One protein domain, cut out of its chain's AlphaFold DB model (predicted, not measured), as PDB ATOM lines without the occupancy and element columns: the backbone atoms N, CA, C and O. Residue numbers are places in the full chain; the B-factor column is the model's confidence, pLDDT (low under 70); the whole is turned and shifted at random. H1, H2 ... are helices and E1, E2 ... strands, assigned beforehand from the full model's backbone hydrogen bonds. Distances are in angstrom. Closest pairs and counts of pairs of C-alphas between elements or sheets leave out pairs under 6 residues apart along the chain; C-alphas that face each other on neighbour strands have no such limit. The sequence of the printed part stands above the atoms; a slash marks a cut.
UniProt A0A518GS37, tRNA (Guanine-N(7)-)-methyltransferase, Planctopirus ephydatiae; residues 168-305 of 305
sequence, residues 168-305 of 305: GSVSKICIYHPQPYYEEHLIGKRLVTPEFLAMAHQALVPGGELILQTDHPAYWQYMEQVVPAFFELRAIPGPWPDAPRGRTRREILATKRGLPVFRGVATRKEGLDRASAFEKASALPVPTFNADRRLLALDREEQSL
ATOM      1  N   GLY A 168     -26.858  29.957  17.927       97.44
ATOM      2  CA  GLY A 168     -26.130  28.994  17.099       97.44
ATOM      3  C   GLY A 168     -25.806  29.507  15.695       97.44
ATOM      4  O   GLY A 168     -25.844  28.728  14.749       97.44
ATOM      5  N   SER A 169     -25.547  30.808  15.539       98.19
ATOM      6  CA  SER A 169     -25.351  31.438  14.224       98.19
ATOM      7  C   SER A 169     -23.980  32.092  14.036       98.19
ATOM      8  O   SER A 169     -23.659  32.564  12.945       98.19
ATOM      9  N   VAL A 170     -23.154  32.107  15.085       98.69
ATOM     10  CA  VAL A 170     -21.828  32.732  15.097       98.69
ATOM     11  C   VAL A 170     -20.749  31.663  15.240       98.69
ATOM     12  O   VAL A 170     -20.848  30.782  16.085       98.69
ATOM     13  N   SER A 171     -19.691  31.741  14.439       98.69
ATOM     14  CA  SER A 171     -18.548  30.823  14.508       98.69
ATOM     15  C   SER A 171     -17.530  31.249  15.560       98.69
ATOM     16  O   SER A 171     -17.009  30.400  16.281       98.69
ATOM     17  N   LYS A 172     -17.237  32.556  15.646       98.75
ATOM     18  CA  LYS A 172     -16.284  33.102  16.622       98.75
ATOM     19  C   LYS A 172     -16.760  34.425  17.213       98.75
ATOM     20  O   LYS A 172     -17.354  35.246  16.513       98.75
ATOM     21  N   ILE A 173     -16.446  34.654  18.480       98.88
ATOM     22  CA  ILE A 173     -16.608  35.945  19.154       98.88
ATOM     23  C   ILE A 173     -15.236  36.383  19.655       98.88
ATOM     24  O   ILE A 173     -14.597  35.657  20.406       98.88
ATOM     25  N   CYS A 174     -14.788  37.571  19.273       98.62
ATOM     26  CA  CYS A 174     -13.538  38.167  19.723       98.62
ATOM     27  C   CYS A 174     -13.824  39.288  20.722       98.62
ATOM     28  O   CYS A 174     -14.680  40.140  20.481       98.62
ATOM     29  N   ILE A 175     -13.098  39.286  21.841       98.44
ATOM     30  CA  ILE A 175     -13.137  40.334  22.862       98.44
ATOM     31  C   ILE A 175     -11.702  40.678  23.231       98.44
ATOM     32  O   ILE A 175     -11.001  39.906  23.892       98.44
ATOM     33  N   TYR A 176     -11.271  41.865  22.820       97.50
ATOM     34  CA  TYR A 176      -9.914  42.329  23.046       97.50
ATOM     35  C   TYR A 176      -9.911  43.582  23.916       97.50
ATOM     36  O   TYR A 176     -10.480  44.600  23.546       97.50
ATOM     37  N   HIS A 177      -9.223  43.506  25.053       96.56
ATOM     38  CA  HIS A 177      -9.070  44.585  26.031       96.56
ATOM     39  C   HIS A 177     -10.404  45.234  26.440       96.56
ATOM     40  O   HIS A 177     -10.569  46.446  26.294       96.56
ATOM     41  N   PRO A 178     -11.373  44.448  26.953       95.69
ATOM     42  CA  PRO A 178     -12.636  45.014  27.409       95.69
ATOM     43  C   PRO A 178     -12.381  46.053  28.506       95.69
ATOM     44  O   PRO A 178     -11.538  45.840  29.382       95.69
ATOM     45  N   GLN A 179     -13.131  47.159  28.469       92.38
ATOM     46  CA  GLN A 179     -12.930  48.279  29.386       92.38
ATOM     47  C   GLN A 179     -12.977  47.800  30.850       92.38
ATOM     48  O   GLN A 179     -13.987  47.221  31.269       92.38
ATOM     49  N   PRO A 180     -11.919  48.038  31.648       90.62
ATOM     50  CA  PRO A 180     -11.832  47.477  32.989       90.62
ATOM     51  C   PRO A 180     -12.657  48.244  34.024       90.62
ATOM     52  O   PRO A 180     -12.958  47.654  35.047       90.62
ATOM     53  N   TYR A 181     -13.041  49.507  33.779       90.25
ATOM     54  CA  TYR A 181     -13.771  50.396  34.708       90.25
ATOM     55  C   TYR A 181     -13.180  50.441  36.138       90.25
ATOM     56  O   TYR A 181     -13.341  49.518  36.941       90.25
ATOM     57  N   TYR A 182     -12.494  51.539  36.471       86.31
ATOM     58  CA  TYR A 182     -11.719  51.673  37.716       86.31
ATOM     59  C   TYR A 182     -12.539  52.187  38.899       86.31
ATOM     60  O   TYR A 182     -12.180  51.977  40.059       86.31
ATOM     61  N   GLU A 183     -13.611  52.912  38.610       85.88
ATOM     62  CA  GLU A 183     -14.516  53.487  39.586       85.88
ATOM     63  C   GLU A 183     -15.572  52.462  40.001       85.88
ATOM     64  O   GLU A 183     -16.209  51.837  39.154       85.88
ATOM     65  N   GLU A 184     -15.800  52.326  41.308       84.75
ATOM     66  CA  GLU A 184     -16.691  51.310  41.886       84.75
ATOM     67  C   GLU A 184     -18.107  51.347  41.292       84.75
ATOM     68  O   GLU A 184     -18.639  50.325  40.866       84.75
ATOM     69  N   HIS A 185     -18.672  52.546  41.134       87.75
ATOM     70  CA  HIS A 185     -19.997  52.746  40.540       87.75
ATOM     71  C   HIS A 185     -20.076  52.393  39.039       87.75
ATOM     72  O   HIS A 185     -21.174  52.307  38.488       87.75
ATOM     73  N   LEU A 186     -18.940  52.194  38.358       90.06
ATOM     74  CA  LEU A 186     -18.870  51.801  36.945       90.06
ATOM     75  C   LEU A 186     -18.531  50.321  36.744       90.06
ATOM     76  O   LEU A 186     -18.623  49.843  35.615       90.06
ATOM     77  N   ILE A 187     -18.197  49.577  37.801       88.69
ATOM     78  CA  ILE A 187     -17.851  48.148  37.722       88.69
ATOM     79  C   ILE A 187     -18.957  47.331  37.034       88.69
ATOM     80  O   ILE A 187     -18.662  46.446  36.232       88.69
ATOM     81  N   GLY A 188     -20.228  47.677  37.264       88.06
ATOM     82  CA  GLY A 188     -21.377  47.028  36.620       88.06
ATOM     83  C   GLY A 188     -21.425  47.163  35.089       88.06
ATOM     84  O   GLY A 188     -22.213  46.475  34.446       88.06
ATOM     85  N   LYS A 189     -20.588  48.021  34.488       91.50
ATOM     86  CA  LYS A 189     -20.467  48.183  33.031       91.50
ATOM     87  C   LYS A 189     -19.446  47.236  32.391       91.50
ATOM     88  O   LYS A 189     -19.366  47.192  31.164       91.50
ATOM     89  N   ARG A 190     -18.658  46.493  33.179       95.56
ATOM     90  CA  ARG A 190     -17.687  45.511  32.666       95.56
ATOM     91  C   ARG A 190     -18.391  44.488  31.777       95.56
ATOM     92  O   ARG A 190     -19.413  43.928  32.157       95.56
ATOM     93  N   LEU A 191     -17.827  44.248  30.595       96.38
ATOM     94  CA  LEU A 191     -18.472  43.444  29.555       96.38
ATOM     95  C   LEU A 191     -18.581  41.968  29.948       96.38
ATOM     96  O   LEU A 191     -19.651  41.375  29.852       96.38
ATOM     97  N   VAL A 192     -17.463  41.375  30.375       97.75
ATOM     98  CA  VAL A 192     -17.406  39.942  30.685       97.75
ATOM     99  C   VAL A 192     -18.021  39.685  32.059       97.75
ATOM    100  O   VAL A 192     -17.383  39.875  33.093       97.75
ATOM    101  N   THR A 193     -19.270  39.238  32.049       98.00
ATOM    102  CA  THR A 193     -20.032  38.740  33.199       98.00
ATOM    103  C   THR A 193     -20.497  37.306  32.921       98.00
ATOM    104  O   THR A 193     -20.494  36.888  31.759       98.00
ATOM    105  N   PRO A 194     -20.937  36.537  33.931       98.25
ATOM    106  CA  PRO A 194     -21.496  35.208  33.688       98.25
ATOM    107  C   PRO A 194     -22.712  35.237  32.751       98.25
ATOM    108  O   PRO A 194     -22.828  34.405  31.857       98.25
ATOM    109  N   GLU A 195     -23.581  36.242  32.891       98.00
ATOM    110  CA  GLU A 195     -24.732  36.452  32.002       98.00
ATOM    111  C   GLU A 195     -24.286  36.705  30.553       98.00
ATOM    112  O   GLU A 195     -24.829  36.132  29.611       98.00
ATOM    113  N   PHE A 196     -23.255  37.534  30.363       98.50
ATOM    114  CA  PHE A 196     -22.672  37.765  29.046       98.50
ATOM    115  C   PHE A 196     -22.080  36.484  28.445       98.50
ATOM    116  O   PHE A 196     -22.278  36.218  27.261       98.50
ATOM    117  N   LEU A 197     -21.398  35.665  29.250       98.69
ATOM    118  CA  LEU A 197     -20.841  34.388  28.801       98.69
ATOM    119  C   LEU A 197     -21.933  33.385  28.407       98.69
ATOM    120  O   LEU A 197     -21.764  32.690  27.409       98.69
ATOM    121  N   ALA A 198     -23.066  33.360  29.115       98.44
ATOM    122  CA  ALA A 198     -24.232  32.567  28.724       98.44
ATOM    123  C   ALA A 198     -24.809  33.021  27.369       98.44
ATOM    124  O   ALA A 198     -25.106  32.192  26.510       98.44
ATOM    125  N   MET A 199     -24.903  34.336  27.133       98.50
ATOM    126  CA  MET A 199     -25.330  34.876  25.833       98.50
ATOM    127  C   MET A 199     -24.345  34.537  24.709       98.50
ATOM    128  O   MET A 199     -24.763  34.115  23.632       98.50
ATOM    129  N   ALA A 200     -23.041  34.681  24.957       98.62
ATOM    130  CA  ALA A 200     -22.002  34.318  23.996       98.62
ATOM    131  C   ALA A 200     -22.037  32.818  23.666       98.62
ATOM    132  O   ALA A 200     -21.959  32.443  22.498       98.62
ATOM    133  N   HIS A 201     -22.217  31.963  24.679       98.56
ATOM    134  CA  HIS A 201     -22.348  30.514  24.514       98.56
ATOM    135  C   HIS A 201     -23.531  30.152  23.617       98.56
ATOM    136  O   HIS A 201     -23.395  29.317  22.722       98.56
ATOM    137  N   GLN A 202     -24.672  30.812  23.807       97.81
ATOM    138  CA  GLN A 202     -25.849  30.580  22.982       97.81
ATOM    139  C   GLN A 202     -25.695  31.094  21.547       97.81
ATOM    140  O   GLN A 202     -26.215  30.472  20.625       97.81
ATOM    141  N   ALA A 203     -25.042  32.238  21.350       98.38
ATOM    142  CA  ALA A 203     -24.822  32.804  20.020       98.38
ATOM    143  C   ALA A 203     -23.917  31.910  19.156       98.38
ATOM    144  O   ALA A 203     -24.111  31.819  17.940       98.38
ATOM    145  N   LEU A 204     -22.943  31.251  19.788       98.69
ATOM    146  CA  LEU A 204     -21.965  30.406  19.119       98.69
ATOM    147  C   LEU A 204     -22.566  29.077  18.635       98.69
ATOM    148  O   LEU A 204     -23.353  28.433  19.328       98.69
ATOM    149  N   VAL A 205     -22.153  28.648  17.442       98.25
ATOM    150  CA  VAL A 205     -22.377  27.288  16.925       98.25
ATOM    151  C   VAL A 205     -21.694  26.244  17.825       98.25
ATOM    152  O   VAL A 205     -20.737  26.583  18.528       98.25
ATOM    153  N   PRO A 206     -22.120  24.966  17.796       96.94
ATOM    154  CA  PRO A 206     -21.337  23.852  18.338       96.94
ATOM    155  C   PRO A 206     -19.868  23.913  17.895       96.94
ATOM    156  O   PRO A 206     -19.582  24.147  16.721       96.94
ATOM    157  N   GLY A 207     -18.939  23.767  18.842       96.94
ATOM    158  CA  GLY A 207     -17.497  23.941  18.602       96.94
ATOM    159  C   GLY A 207     -17.022  25.373  18.295       96.94
ATOM    160  O   GLY A 207     -15.841  25.563  18.017       96.94
ATOM    161  N   GLY A 208     -17.899  26.382  18.341       98.38
ATOM    162  CA  GLY A 208     -17.539  27.785  18.137       98.38
ATOM    163  C   GLY A 208     -16.609  28.329  19.227       98.38
ATOM    164  O   GLY A 208     -16.567  27.816  20.347       98.38
ATOM    165  N   GLU A 209     -15.869  29.390  18.912       98.62
ATOM    166  CA  GLU A 209     -14.785  29.888  19.769       98.62
ATOM    167  C   GLU A 209     -15.056  31.293  20.323       98.62
ATOM    168  O   GLU A 209     -15.491  32.202  19.614       98.62
ATOM    169  N   LEU A 210     -14.716  31.496  21.592       98.75
ATOM    170  CA  LEU A 210     -14.586  32.801  22.224       98.75
ATOM    171  C   LEU A 210     -13.094  33.136  22.370       98.75
ATOM    172  O   LEU A 210     -12.359  32.459  23.089       98.75
ATOM    173  N   ILE A 211     -12.641  34.187  21.695       98.38
ATOM    174  CA  ILE A 211     -11.259  34.663  21.720       98.38
ATOM    175  C   ILE A 211     -11.158  35.825  22.706       98.38
ATOM    176  O   ILE A 211     -11.866  36.824  22.576       98.38
ATOM    177  N   LEU A 212     -10.267  35.701  23.687       98.31
ATOM    178  CA  LEU A 212     -10.108  36.654  24.781       98.31
ATOM    179  C   LEU A 212      -8.690  37.223  24.796       98.31
ATOM    180  O   LEU A 212      -7.711  36.484  24.689       98.31
ATOM    181  N   GLN A 213      -8.578  38.536  24.990       97.69
ATOM    182  CA  GLN A 213      -7.309  39.203  25.279       97.69
ATOM    183  C   GLN A 213      -7.512  40.333  26.284       97.69
ATOM    184  O   GLN A 213      -8.480  41.083  26.190       97.69
ATOM    185  N   THR A 214      -6.579  40.506  27.216       97.12
ATOM    186  CA  THR A 214      -6.545  41.670  28.109       97.12
ATOM    187  C   THR A 214      -5.129  41.931  28.605       97.12
ATOM    188  O   THR A 214      -4.342  41.009  28.781       97.12
ATOM    189  N   ASP A 215      -4.791  43.189  28.842       95.06
ATOM    190  CA  ASP A 215      -3.559  43.624  29.511       95.06
ATOM    191  C   ASP A 215      -3.759  43.818  31.022       95.06
ATOM    192  O   ASP A 215      -2.862  44.278  31.723       95.06
ATOM    193  N   HIS A 216      -4.938  43.458  31.539       94.56
ATOM    194  CA  HIS A 216      -5.293  43.627  32.938       94.56
ATOM    195  C   HIS A 216      -5.218  42.295  33.711       94.56
ATOM    196  O   HIS A 216      -6.133  41.474  33.582       94.56
ATOM    197  N   PRO A 217      -4.222  42.084  34.600       94.38
ATOM    198  CA  PRO A 217      -4.049  40.819  35.322       94.38
ATOM    199  C   PRO A 217      -5.276  40.392  36.133       94.38
ATOM    200  O   PRO A 217      -5.727  39.260  36.004       94.38
ATOM    201  N   ALA A 218      -5.881  41.304  36.906       94.44
ATOM    202  CA  ALA A 218      -7.065  40.966  37.706       94.44
ATOM    203  C   ALA A 218      -8.297  40.629  36.848       94.44
ATOM    204  O   ALA A 218      -9.139  39.832  37.255       94.44
ATOM    205  N   TYR A 219      -8.391  41.203  35.642       96.31
ATOM    206  CA  TYR A 219      -9.471  40.878  34.722       96.31
ATOM    207  C   TYR A 219      -9.221  39.485  34.137       96.31
ATOM    208  O   TYR A 219     -10.129  38.663  34.115       96.31
ATOM    209  N   TRP A 220      -7.982  39.179  33.743       97.50
ATOM    210  CA  TRP A 220      -7.619  37.840  33.287       97.50
ATOM    211  C   TRP A 220      -7.897  36.767  34.348       97.50
ATOM    212  O   TRP A 220      -8.603  35.810  34.055       97.50
ATOM    213  N   GLN A 221      -7.458  36.975  35.593       97.12
ATOM    214  CA  GLN A 221      -7.727  36.064  36.716       97.12
ATOM    215  C   GLN A 221      -9.227  35.827  36.919       97.12
ATOM    216  O   GLN A 221      -9.671  34.698  37.116       97.12
ATOM    217  N   TYR A 222     -10.028  36.890  36.830       97.88
ATOM    218  CA  TYR A 222     -11.477  36.764  36.886       97.88
ATOM    219  C   TYR A 222     -12.033  35.957  35.697       97.88
ATOM    220  O   TYR A 222     -12.878  35.087  35.893       97.88
ATOM    221  N   MET A 223     -11.550  36.190  34.471       98.31
ATOM    222  CA  MET A 223     -11.958  35.407  33.296       98.31
ATOM    223  C   MET A 223     -11.602  33.923  33.455       98.31
ATOM    224  O   MET A 223     -12.442  33.075  33.162       98.31
ATOM    225  N   GLU A 224     -10.413  33.602  33.971       98.12
ATOM    226  CA  GLU A 224      -9.993  32.225  34.268       98.12
ATOM    227  C   GLU A 224     -10.923  31.532  35.271       98.12
ATOM    228  O   GLU A 224     -11.102  30.320  35.198       98.12
ATOM    229  N   GLN A 225     -11.565  32.288  36.163       97.88
ATOM    230  CA  GLN A 225     -12.537  31.751  37.111       97.88
ATOM    231  C   GLN A 225     -13.901  31.458  36.467       97.88
ATOM    232  O   GLN A 225     -14.487  30.407  36.729       97.88
ATOM    233  N   VAL A 226     -14.445  32.378  35.659       98.44
ATOM    234  CA  VAL A 226     -15.851  32.293  35.207       98.44
ATOM    235  C   VAL A 226     -16.036  31.705  33.807       98.44
ATOM    236  O   VAL A 226     -17.058  31.074  33.543       98.44
ATOM    237  N   VAL A 227     -15.066  31.865  32.900       98.62
ATOM    238  CA  VAL A 227     -15.152  31.347  31.521       98.62
ATOM    239  C   VAL A 227     -15.267  29.817  31.484       98.62
ATOM    240  O   VAL A 227     -16.118  29.323  30.733       98.62
ATOM    241  N   PRO A 228     -14.528  29.044  32.313       98.25
ATOM    242  CA  PRO A 228     -14.631  27.586  32.323       98.25
ATOM    243  C   PRO A 228     -16.021  27.029  32.652       98.25
ATOM    244  O   PRO A 228     -16.286  25.856  32.394       98.25
ATOM    245  N   ALA A 229     -16.933  27.832  33.206       97.75
ATOM    246  CA  ALA A 229     -18.304  27.396  33.455       97.75
ATOM    247  C   ALA A 229     -19.112  27.174  32.160       97.75
ATOM    248  O   ALA A 229     -20.047  26.372  32.160       97.75
ATOM    249  N   PHE A 230     -18.729  27.842  31.067       98.38
ATOM    250  CA  PHE A 230     -19.440  27.841  29.780       98.38
ATOM    251  C   PHE A 230     -18.572  27.336  28.621       98.38
ATOM    252  O   PHE A 230     -19.089  26.813  27.637       98.38
ATOM    253  N   PHE A 231     -17.252  27.476  28.735       98.62
ATOM    254  CA  PHE A 231     -16.297  27.191  27.668       98.62
ATOM    255  C   PHE A 231     -15.143  26.319  28.165       98.62
ATOM    256  O   PHE A 231     -14.870  26.238  29.361       98.62
ATOM    257  N   GLU A 232     -14.433  25.678  27.249       98.38
ATOM    258  CA  GLU A 232     -13.130  25.062  27.495       98.38
ATOM    259  C   GLU A 232     -12.036  26.092  27.211       98.38
ATOM    260  O   GLU A 232     -11.641  26.294  26.065       98.38
ATOM    261  N   LEU A 233     -11.590  26.797  28.253       98.50
ATOM    262  CA  LEU A 233     -10.577  27.845  28.138       98.50
ATOM    263  C   LEU A 233      -9.169  27.251  28.035       98.50
ATOM    264  O   LEU A 233      -8.706  26.555  28.937       98.50
ATOM    265  N   ARG A 234      -8.448  27.634  26.983       98.00
ATOM    266  CA  ARG A 234      -7.014  27.404  26.825       98.00
ATOM    267  C   ARG A 234      -6.278  28.737  26.784       98.00
ATOM    268  O   ARG A 234      -6.410  29.502  25.825       98.00
ATOM    269  N   ALA A 235      -5.472  28.997  27.810       97.44
ATOM    270  CA  ALA A 235      -4.554  30.128  27.819       97.44
ATOM    271  C   ALA A 235      -3.483  29.959  26.727       97.44
ATOM    272  O   ALA A 235      -2.998  28.852  26.475       97.44
ATOM    273  N   ILE A 236      -3.110  31.060  26.079       95.31
ATOM    274  CA  ILE A 236      -2.051  31.087  25.068       95.31
ATOM    275  C   ILE A 236      -0.849  31.824  25.658       95.31
ATOM    276  O   ILE A 236      -0.939  33.031  25.901       95.31
ATOM    277  N   PRO A 237       0.270  31.120  25.912       91.81
ATOM    278  CA  PRO A 237       1.466  31.750  26.444       91.81
ATOM    279  C   PRO A 237       2.137  32.612  25.373       91.81
ATOM    280  O   PRO A 237       2.207  32.240  24.202       91.81
ATOM    281  N   GLY A 238       2.687  33.749  25.797       89.12
ATOM    282  CA  GLY A 238       3.412  34.648  24.905       89.12
ATOM    283  C   GLY A 238       2.513  35.381  23.896       89.12
ATOM    284  O   GLY A 238       1.292  35.451  24.068       89.12
ATOM    285  N   PRO A 239       3.117  36.019  22.879       89.38
ATOM    286  CA  PRO A 239       2.380  36.735  21.845       89.38
ATOM    287  C   PRO A 239       1.628  35.772  20.917       89.38
ATOM    288  O   PRO A 239       1.974  34.598  20.799       89.38
ATOM    289  N   TRP A 240       0.627  36.286  20.200       87.12
ATOM    290  CA  TRP A 240       0.017  35.529  19.108       87.12
ATOM    291  C   TRP A 240       1.061  35.157  18.042       87.12
ATOM    292  O   TRP A 240       1.969  35.957  17.793       87.12
ATOM    293  N   PRO A 241       0.919  34.005  17.358       84.81
ATOM    294  CA  PRO A 241       1.887  33.558  16.350       84.81
ATOM    295  C   PRO A 241       2.129  34.552  15.204       84.81
ATOM    296  O   PRO A 241       3.177  34.538  14.565       84.81
ATOM    297  N   ASP A 242       1.161  35.420  14.925       82.44
ATOM    298  CA  ASP A 242       1.213  36.424  13.867       82.44
ATOM    299  C   ASP A 242       1.714  37.804  14.335       82.44
ATOM    300  O   ASP A 242       1.811  38.727  13.516       82.44
ATOM    301  N   ALA A 243       2.078  37.963  15.612       81.69
ATOM    302  CA  ALA A 243       2.594  39.213  16.157       81.69
ATOM    303  C   ALA A 243       3.858  39.704  15.405       81.69
ATOM    304  O   ALA A 243       4.687  38.896  14.986       81.69
ATOM    305  N   PRO A 244       4.035  41.029  15.216       78.62
ATOM    306  CA  PRO A 244       3.177  42.132  15.666       78.62
ATOM    307  C   PRO A 244       2.071  42.502  14.653       78.62
ATOM    308  O   PRO A 244       1.533  43.613  14.696       78.62
ATOM    309  N   ARG A 245       1.733  41.622  13.703       83.94
ATOM    310  CA  ARG A 245       0.631  41.858  12.756       83.94
ATOM    311  C   ARG A 245      -0.703  41.592  13.449       83.94
ATOM    312  O   ARG A 245      -0.756  40.850  14.422       83.94
ATOM    313  N   GLY A 246      -1.759  42.266  13.000       81.56
ATOM    314  CA  GLY A 246      -3.112  42.046  13.519       81.56
ATOM    315  C   GLY A 246      -3.417  42.526  14.930       81.56
ATOM    316  O   GLY A 246      -4.533  42.353  15.389       81.56
ATOM    317  N   ARG A 247      -2.464  43.157  15.614       90.25
ATOM    318  CA  ARG A 247      -2.641  43.589  17.003       90.25
ATOM    319  C   ARG A 247      -3.612  44.765  17.099       90.25
ATOM    320  O   ARG A 247      -3.602  45.650  16.231       90.25
ATOM    321  N   THR A 248      -4.394  44.804  18.176       94.06
ATOM    322  CA  THR A 248      -5.219  45.969  18.516       94.06
ATOM    323  C   THR A 248      -4.340  47.182  18.812       94.06
ATOM    324  O   THR A 248      -3.139  47.068  19.076       94.06
ATOM    325  N   ARG A 249      -4.945  48.371  18.788       93.19
ATOM    326  CA  ARG A 249      -4.276  49.592  19.237       93.19
ATOM    327  C   ARG A 249      -3.793  49.455  20.684       93.19
ATOM    328  O   ARG A 249      -2.617  49.707  20.953       93.19
ATOM    329  N   ARG A 250      -4.660  48.968  21.574       94.25
ATOM    330  CA  ARG A 250      -4.326  48.726  22.974       94.25
ATOM    331  C   ARG A 250      -3.137  47.791  23.166       94.25
ATOM    332  O   ARG A 250      -2.226  48.116  23.918       94.25
ATOM    333  N   GLU A 251      -3.093  46.669  22.457       94.38
ATOM    334  CA  GLU A 251      -1.998  45.704  22.583       94.38
ATOM    335  C   GLU A 251      -0.646  46.301  22.171       94.38
ATOM    336  O   GLU A 251       0.370  46.045  22.821       94.38
ATOM    337  N   ILE A 252      -0.631  47.128  21.120       92.69
ATOM    338  CA  ILE A 252       0.571  47.850  20.685       92.69
ATOM    339  C   ILE A 252       1.072  48.766  21.805       92.69
ATOM    340  O   ILE A 252       2.266  48.764  22.108       92.69
ATOM    341  N   LEU A 253       0.175  49.542  22.415       92.00
ATOM    342  CA  LEU A 253       0.522  50.475  23.486       92.00
ATOM    343  C   LEU A 253       0.982  49.738  24.754       92.00
ATOM    344  O   LEU A 253       2.023  50.080  25.315       92.00
ATOM    345  N   ALA A 254       0.268  48.684  25.156       92.12
ATOM    346  CA  ALA A 254       0.611  47.863  26.314       92.12
ATOM    347  C   ALA A 254       1.996  47.216  26.157       92.12
ATOM    348  O   ALA A 254       2.853  47.358  27.029       92.12
ATOM    349  N   THR A 255       2.260  46.601  25.000       91.12
ATOM    350  CA  THR A 255       3.545  45.939  24.718       91.12
ATOM    351  C   THR A 255       4.699  46.941  24.675       91.12
ATOM    352  O   THR A 255       5.762  46.672  25.231       91.12
ATOM    353  N   LYS A 256       4.504  48.129  24.080       90.00
ATOM    354  CA  LYS A 256       5.523  49.198  24.075       90.00
ATOM    355  C   LYS A 256       5.896  49.673  25.478       90.00
ATOM    356  O   LYS A 256       7.023  50.112  25.683       90.00
ATOM    357  N   ARG A 257       4.966  49.584  26.430       89.19
ATOM    358  CA  ARG A 257       5.187  49.917  27.843       89.19
ATOM    359  C   ARG A 257       5.668  48.729  28.685       89.19
ATOM    360  O   ARG A 257       5.799  48.875  29.895       89.19
ATOM    361  N   GLY A 258       5.920  47.569  28.074       90.88
ATOM    362  CA  GLY A 258       6.348  46.362  28.785       90.88
ATOM    363  C   GLY A 258       5.269  45.754  29.684       90.88
ATOM    364  O   GLY A 258       5.598  45.008  30.603       90.88
ATOM    365  N   LEU A 259       3.991  46.076  29.454       90.81
ATOM    366  CA  LEU A 259       2.888  45.490  30.211       90.81
ATOM    367  C   LEU A 259       2.606  44.056  29.738       90.81
ATOM    368  O   LEU A 259       2.709  43.775  28.537       90.81
ATOM    369  N   PRO A 260       2.213  43.148  30.650       92.69
ATOM    370  CA  PRO A 260       1.780  41.817  30.261       92.69
ATOM    371  C   PRO A 260       0.488  41.899  29.445       92.69
ATOM    372  O   PRO A 260      -0.378  42.733  29.696       92.69
ATOM    373  N   VAL A 261       0.341  40.989  28.487       96.12
ATOM    374  CA  VAL A 261      -0.905  40.793  27.744       96.12
ATOM    375  C   VAL A 261      -1.259  39.319  27.834       96.12
ATOM    376  O   VAL A 261      -0.480  38.470  27.398       96.12
ATOM    377  N   PHE A 262      -2.424  39.038  28.401       97.31
ATOM    378  CA  PHE A 262      -2.986  37.709  28.586       97.31
ATOM    379  C   PHE A 262      -3.950  37.386  27.451       97.31
ATOM    380  O   PHE A 262      -4.631  38.274  26.934       97.31
ATOM    381  N   ARG A 263      -3.975  36.118  27.040       97.31
ATOM    382  CA  ARG A 263      -4.672  35.643  25.843       97.31
ATOM    383  C   ARG A 263      -5.257  34.266  26.096       97.31
ATOM    384  O   ARG A 263      -4.614  33.431  26.734       97.31
ATOM    385  N   GLY A 264      -6.411  33.991  25.510       97.44
ATOM    386  CA  GLY A 264      -6.949  32.641  25.475       97.44
ATOM    387  C   GLY A 264      -7.957  32.430  24.368       97.44
ATOM    388  O   GLY A 264      -8.551  33.370  23.840       97.44
ATOM    389  N   VAL A 265      -8.136  31.158  24.044       98.31
ATOM    390  CA  VAL A 265      -9.199  30.664  23.173       98.31
ATOM    391  C   VAL A 265     -10.071  29.764  24.026       98.31
ATOM    392  O   VAL A 265      -9.550  28.885  24.712       98.31
ATOM    393  N   ALA A 266     -11.373  30.015  24.025       98.56
ATOM    394  CA  ALA A 266     -12.334  29.264  24.808       98.56
ATOM    395  C   ALA A 266     -13.368  28.614  23.882       98.56
ATOM    396  O   ALA A 266     -14.178  29.306  23.268       98.56
ATOM    397  N   THR A 267     -13.333  27.288  23.765       98.69
ATOM    398  CA  THR A 267     -14.248  26.535  22.893       98.69
ATOM    399  C   THR A 267     -15.593  26.352  23.582       98.69
ATOM    400  O   THR A 267     -15.642  26.037  24.771       98.69
ATOM    401  N   ARG A 268     -16.702  26.561  22.872       97.94
ATOM    402  CA  ARG A 268     -18.058  26.376  23.409       97.94
ATOM    403  C   ARG A 268     -18.236  24.946  23.936       97.94
ATOM    404  O   ARG A 268     -18.024  23.995  23.189       97.94
ATOM    405  N   LYS A 269     -18.668  24.789  25.195       96.81
ATOM    406  CA  LYS A 269     -19.012  23.469  25.750       96.81
ATOM    407  C   LYS A 269     -20.317  22.942  25.170       96.81
ATOM    408  O   LYS A 269     -21.286  23.691  25.027       96.81
ATOM    409  N   GLU A 270     -20.359  21.641  24.921       93.56
ATOM    410  CA  GLU A 270     -21.587  20.932  24.565       93.56
ATOM    411  C   GLU A 270     -22.445  20.617  25.801       93.56
ATOM    412  O   GLU A 270     -21.979  20.668  26.939       93.56
ATOM    413  N   GLY A 271     -23.724  20.302  25.575       89.12
ATOM    414  CA  GLY A 271     -24.637  19.838  26.629       89.12
ATOM    415  C   GLY A 271     -25.120  20.906  27.618       89.12
ATOM    416  O   GLY A 271     -25.761  20.564  28.607       89.12
ATOM    417  N   LEU A 272     -24.840  22.187  27.367       92.25
ATOM    418  CA  LEU A 272     -25.360  23.305  28.155       92.25
ATOM    419  C   LEU A 272     -26.464  24.019  27.363       92.25
ATOM    420  O   LEU A 272     -26.178  24.781  26.441       92.25
ATOM    421  N   ASP A 273     -27.730  23.748  27.684       92.44
ATOM    422  CA  ASP A 273     -28.848  24.474  27.076       92.44
ATOM    423  C   ASP A 273     -28.959  25.916  27.608       92.44
ATOM    424  O   ASP A 273     -28.279  26.310  28.561       92.44
ATOM    425  N   ARG A 274     -29.824  26.725  26.982       91.00
ATOM    426  CA  ARG A 274     -29.999  28.134  27.362       91.00
ATOM    427  C   ARG A 274     -30.417  28.274  28.828       91.00
ATOM    428  O   ARG A 274     -29.828  29.083  29.534       91.00
ATOM    429  N   ALA A 275     -31.428  27.539  29.285       93.31
ATOM    430  CA  ALA A 275     -31.945  27.701  30.645       93.31
ATOM    431  C   ALA A 275     -30.858  27.386  31.682       93.31
ATOM    432  O   ALA A 275     -30.576  28.203  32.556       93.31
ATOM    433  N   SER A 276     -30.163  26.268  31.484       94.06
ATOM    434  CA  SER A 276     -29.064  25.799  32.323       94.06
ATOM    435  C   SER A 276     -27.870  26.759  32.312       94.06
ATOM    436  O   SER A 276     -27.231  26.970  33.343       94.06
ATOM    437  N   ALA A 277     -27.558  27.373  31.163       94.88
ATOM    438  CA  ALA A 277     -26.512  28.390  31.066       94.88
ATOM    439  C   ALA A 277     -26.849  29.620  31.923       94.88
ATOM    440  O   ALA A 277     -26.021  30.072  32.711       94.88
ATOM    441  N   PHE A 278     -28.065  30.153  31.806       96.38
ATOM    442  CA  PHE A 278     -28.475  31.334  32.570       96.38
ATOM    443  C   PHE A 278     -28.657  31.043  34.065       96.38
ATOM    444  O   PHE A 278     -28.295  31.879  34.893       96.38
ATOM    445  N   GLU A 279     -29.129  29.851  34.433       95.88
ATOM    446  CA  GLU A 279     -29.155  29.411  35.832       95.88
ATOM    447  C   GLU A 279     -27.733  29.376  36.409       95.88
ATOM    448  O   GLU A 279     -27.448  30.018  37.422       95.88
ATOM    449  N   LYS A 280     -26.799  28.725  35.700       95.06
ATOM    450  CA  LYS A 280     -25.380  28.676  36.078       95.06
ATOM    451  C   LYS A 280     -24.765  30.072  36.178       95.06
ATOM    452  O   LYS A 280     -23.983  30.324  37.090       95.06
ATOM    453  N   ALA A 281     -25.135  30.987  35.280       96.38
ATOM    454  CA  ALA A 281     -24.686  32.373  35.321       96.38
ATOM    455  C   ALA A 281     -25.108  33.094  36.606       96.38
ATOM    456  O   ALA A 281     -24.314  33.854  37.154       96.38
ATOM    457  N   SER A 282     -26.318  32.836  37.112       95.38
ATOM    458  CA  SER A 282     -26.819  33.492  38.325       95.38
ATOM    459  C   SER A 282     -26.084  33.067  39.606       95.38
ATOM    460  O   SER A 282     -26.057  33.823  40.573       95.38
ATOM    461  N   ALA A 283     -25.441  31.894  39.595       95.19
ATOM    462  CA  ALA A 283     -24.665  31.361  40.715       95.19
ATOM    463  C   ALA A 283     -23.178  31.781  40.713       95.19
ATOM    464  O   ALA A 283     -22.449  31.461  41.653       95.19
ATOM    465  N   LEU A 284     -22.699  32.454  39.662       96.44
ATOM    466  CA  LEU A 284     -21.289  32.820  39.498       96.44
ATOM    467  C   LEU A 284     -21.011  34.264  39.942       96.44
ATOM    468  O   LEU A 284     -21.885  35.128  39.844       96.44
ATOM    469  N   PRO A 285     -19.780  34.565  40.398       94.88
ATOM    470  CA  PRO A 285     -19.433  35.906  40.842       94.88
ATOM    471  C   PRO A 285     -19.454  36.901  39.677       94.88
ATOM    472  O   PRO A 285     -19.008  36.607  38.568       94.88
ATOM    473  N   VAL A 286     -19.928  38.112  39.958       93.19
ATOM    474  CA  VAL A 286     -19.804  39.272  39.062       93.19
ATOM    475  C   VAL A 286     -18.402  39.895  39.197       93.19
ATOM    476  O   VAL A 286     -17.739  39.687  40.216       93.19
ATOM    477  N   PRO A 287     -17.901  40.653  38.202       92.56
ATOM    478  CA  PRO A 287     -16.510  41.103  38.194       92.56
ATOM    479  C   PRO A 287     -16.289  42.262  39.173       92.56
ATOM    480  O   PRO A 287     -16.266  43.405  38.744       92.56
ATOM    481  N   THR A 288     -16.086  42.009  40.467       91.12
ATOM    482  CA  THR A 288     -15.870  43.050  41.502       91.12
ATOM    483  C   THR A 288     -14.398  43.359  41.799       91.12
ATOM    484  O   THR A 288     -14.091  44.104  42.725       91.12
ATOM    485  N   PHE A 289     -13.460  42.823  41.011       89.81
ATOM    486  CA  PHE A 289     -12.022  43.023  41.227       89.81
ATOM    487  C   PHE A 289     -11.599  44.502  41.117       89.81
ATOM    488  O   PHE A 289     -12.172  45.278  40.345       89.81
ATOM    489  N   ASN A 290     -10.548  44.894  41.840       85.50
ATOM    490  CA  ASN A 290      -9.948  46.218  41.697       85.50
ATOM    491  C   ASN A 290      -9.192  46.295  40.365       85.50
ATOM    492  O   ASN A 290      -8.255  45.524  40.134       85.50
ATOM    493  N   ALA A 291      -9.612  47.205  39.487       77.62
ATOM    494  CA  ALA A 291      -8.851  47.478  38.285       77.62
ATOM    495  C   ALA A 291      -7.644  48.350  38.665       77.62
ATOM    496  O   ALA A 291      -7.824  49.441  39.204       77.62
ATOM    497  N   ASP A 292      -6.417  47.871  38.453       80.31
ATOM    498  CA  ASP A 292      -5.195  48.561  38.873       80.31
ATOM    499  C   ASP A 292      -5.131  49.949  38.222       80.31
ATOM    500  O   ASP A 292      -4.855  50.086  37.028       80.31
ATOM    501  N   ARG A 293      -5.362  51.000  39.020       76.19
ATOM    502  CA  ARG A 293      -5.418  52.392  38.548       76.19
ATOM    503  C   ARG A 293      -4.133  52.856  37.863       76.19
ATOM    504  O   ARG A 293      -4.174  53.865  37.165       76.19
ATOM    505  N   ARG A 294      -3.006  52.148  38.001       76.06
ATOM    506  CA  ARG A 294      -1.780  52.439  37.236       76.06
ATOM    507  C   ARG A 294      -1.997  52.291  35.726       76.06
ATOM    508  O   ARG A 294      -1.365  53.005  34.951       76.06
ATOM    509  N   LEU A 295      -2.927  51.430  35.307       78.81
ATOM    510  CA  LEU A 295      -3.288  51.221  33.902       78.81
ATOM    511  C   LEU A 295      -4.174  52.343  33.329       78.81
ATOM    512  O   LEU A 295      -4.222  52.519  32.112       78.81
ATOM    513  N   LEU A 296      -4.767  53.192  34.180       78.88
ATOM    514  CA  LEU A 296      -5.596  54.331  33.764       78.88
ATOM    515  C   LEU A 296      -4.839  55.315  32.858       78.88
ATOM    516  O   LEU A 296      -5.428  55.938  31.976       78.88
ATOM    517  N   ALA A 297      -3.527  55.459  33.063       78.19
ATOM    518  CA  ALA A 297      -2.692  56.316  32.230       78.19
ATOM    519  C   ALA A 297      -2.635  55.835  30.770       78.19
ATOM    520  O   ALA A 297      -2.550  56.662  29.864       78.19
ATOM    521  N   LEU A 298      -2.694  54.519  30.539       80.25
ATOM    522  CA  LEU A 298      -2.700  53.942  29.197       80.25
ATOM    523  C   LEU A 298      -4.065  54.108  28.522       80.25
ATOM    524  O   LEU A 298      -4.123  54.435  27.340       80.25
ATOM    525  N   ASP A 299      -5.160  53.964  29.276       79.44
ATOM    526  CA  ASP A 299      -6.524  54.177  28.764       79.44
ATOM    527  C   ASP A 299      -6.721  55.626  28.304       79.44
ATOM    528  O   ASP A 299      -7.255  55.878  27.226       79.44
ATOM    529  N   ARG A 300      -6.238  56.591  29.098       82.25
ATOM    530  CA  ARG A 300      -6.294  58.019  28.748       82.25
ATOM    531  C   ARG A 300      -5.454  58.344  27.517       82.25
ATOM    532  O   ARG A 300      -5.901  59.119  26.677       82.25
ATOM    533  N   GLU A 301      -4.263  57.754  27.396       80.06
ATOM    534  CA  GLU A 301      -3.437  57.899  26.193       80.06
ATOM    535  C   GLU A 301      -4.192  57.379  24.966       80.06
ATOM    536  O   GLU A 301      -4.338  58.107  23.986       80.06
ATOM    537  N   GLU A 302      -4.730  56.159  25.029       80.38
ATOM    538  CA  GLU A 302      -5.478  55.565  23.921       80.38
ATOM    539  C   GLU A 302      -6.700  56.397  23.515       80.38
ATOM    540  O   GLU A 302      -6.953  56.556  22.328       80.38
ATOM    541  N   GLN A 303      -7.427  56.984  24.463       77.81
ATOM    542  CA  GLN A 303      -8.573  57.846  24.155       77.81
ATOM    543  C   GLN A 303      -8.172  59.203  23.558       77.81
ATOM    544  O   GLN A 303      -8.979  59.831  22.877       77.81
ATOM    545  N   SER A 304      -6.948  59.666  23.826       73.50
ATOM    546  CA  SER A 304      -6.465  60.981  23.386       73.50
ATOM    547  C   SER A 304      -5.921  61.021  21.956       73.50
ATOM    548  O   SER A 304      -5.819  62.118  21.403       73.50
ATOM    549  N   LEU A 305      -5.570  59.871  21.357       68.00
ATOM    550  CA  LEU A 305      -5.085  59.807  19.962       68.00
ATOM    551  C   LEU A 305      -6.143  59.297  18.981       68.00
ATOM    552  O   LEU A 305      -6.032  59.611  17.781       68.00
TER     553      LEU A 305
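What this domain is: This is residues 168 to 305 of the 305 residues of the protein "tRNA (Guanine-N(7)-)-methyltransferase" of Planctopirus ephydatiae (UniProt A0A518GS37). A twisted sheet of four strands forms a wall with helices H2 and H3 over one face; H5 packs on H2 at one end of the domain, and H4 and H6 form a pair at the other. The 138 printed residues hold six named helices and four named strands, in the order E1 H1 H2 E2 H3 E3 H4 E4 H5 H6. The sheet runs E1 E2 E4 E3 and is mixed; the class is mixed, helices and strands. The whole is compact, with a radius of gyration of the C-alphas of 15.3 A and spans of 42 by 37 by 23 A.

How they stand to each other: E1, residues 170 to 176, is parallel to E2, residues 204 to 214, at 8 degrees, with N 175 and O 211 2.8 A apart. E2 is antiparallel to E4, residues 262 to 268, with N 212 and O 264 2.9 A apart. E4 is antiparallel to E3, residues 231 to 235, with N 234 and O 265 2.8 A apart. H3, residues 217 to 229, is over E4 at a height over the sheet of 9.2 A and runs along the strands, at 12 degrees to E4 on the local plane. H2, residues 194 to 203, is on the same face, over E2. E1, H1, residues 184 to 189, H2 and E2 make a strand-helix-strand unit, two parallel neighbour strands with helices between, and its crossover is right-handed. E2, H3 and E3 make a split one, with E4 between the strands, also right-handed. H5, residues 274 to 282, touches H2 at a shallow tilt of 18 degrees, opposite ways; Pro 194 and Ala 281 have the closest C-alphas, 4.6 A. H4, residues 249 to 256, only grazes the sheet. H6, residues 293 to 304, touches H4 with residues 298 to 302 alone; the closest C-alphas, of Arg 250 and Glu 302, are 7.0 A apart. H1 touches no helix. Every O i to N i+4 pair is within hydrogen-bond range in H2, H4 and H5; H3 has 7 of 9, H6 6 of 8, and H1 0 of 2, with 2 of 3 O i to N i+3 pairs.

Where its parts are: E1 begins at C-alpha 170 (-21.828, 32.732, 15.097). E2 measures 21.1 A and bends by 112 degrees at residue 207; H3 measures 19.7 A. H6 ends at C-alpha 304 (-6.465, 60.981, 23.386).

The domain as a whole: The two C-alphas farthest apart, of Gly 271 and Ser 304, are 45.1 A apart. The printed part has no cut; the link from E3 to H4 is long. Residue 305 is under 70 in pLDDT.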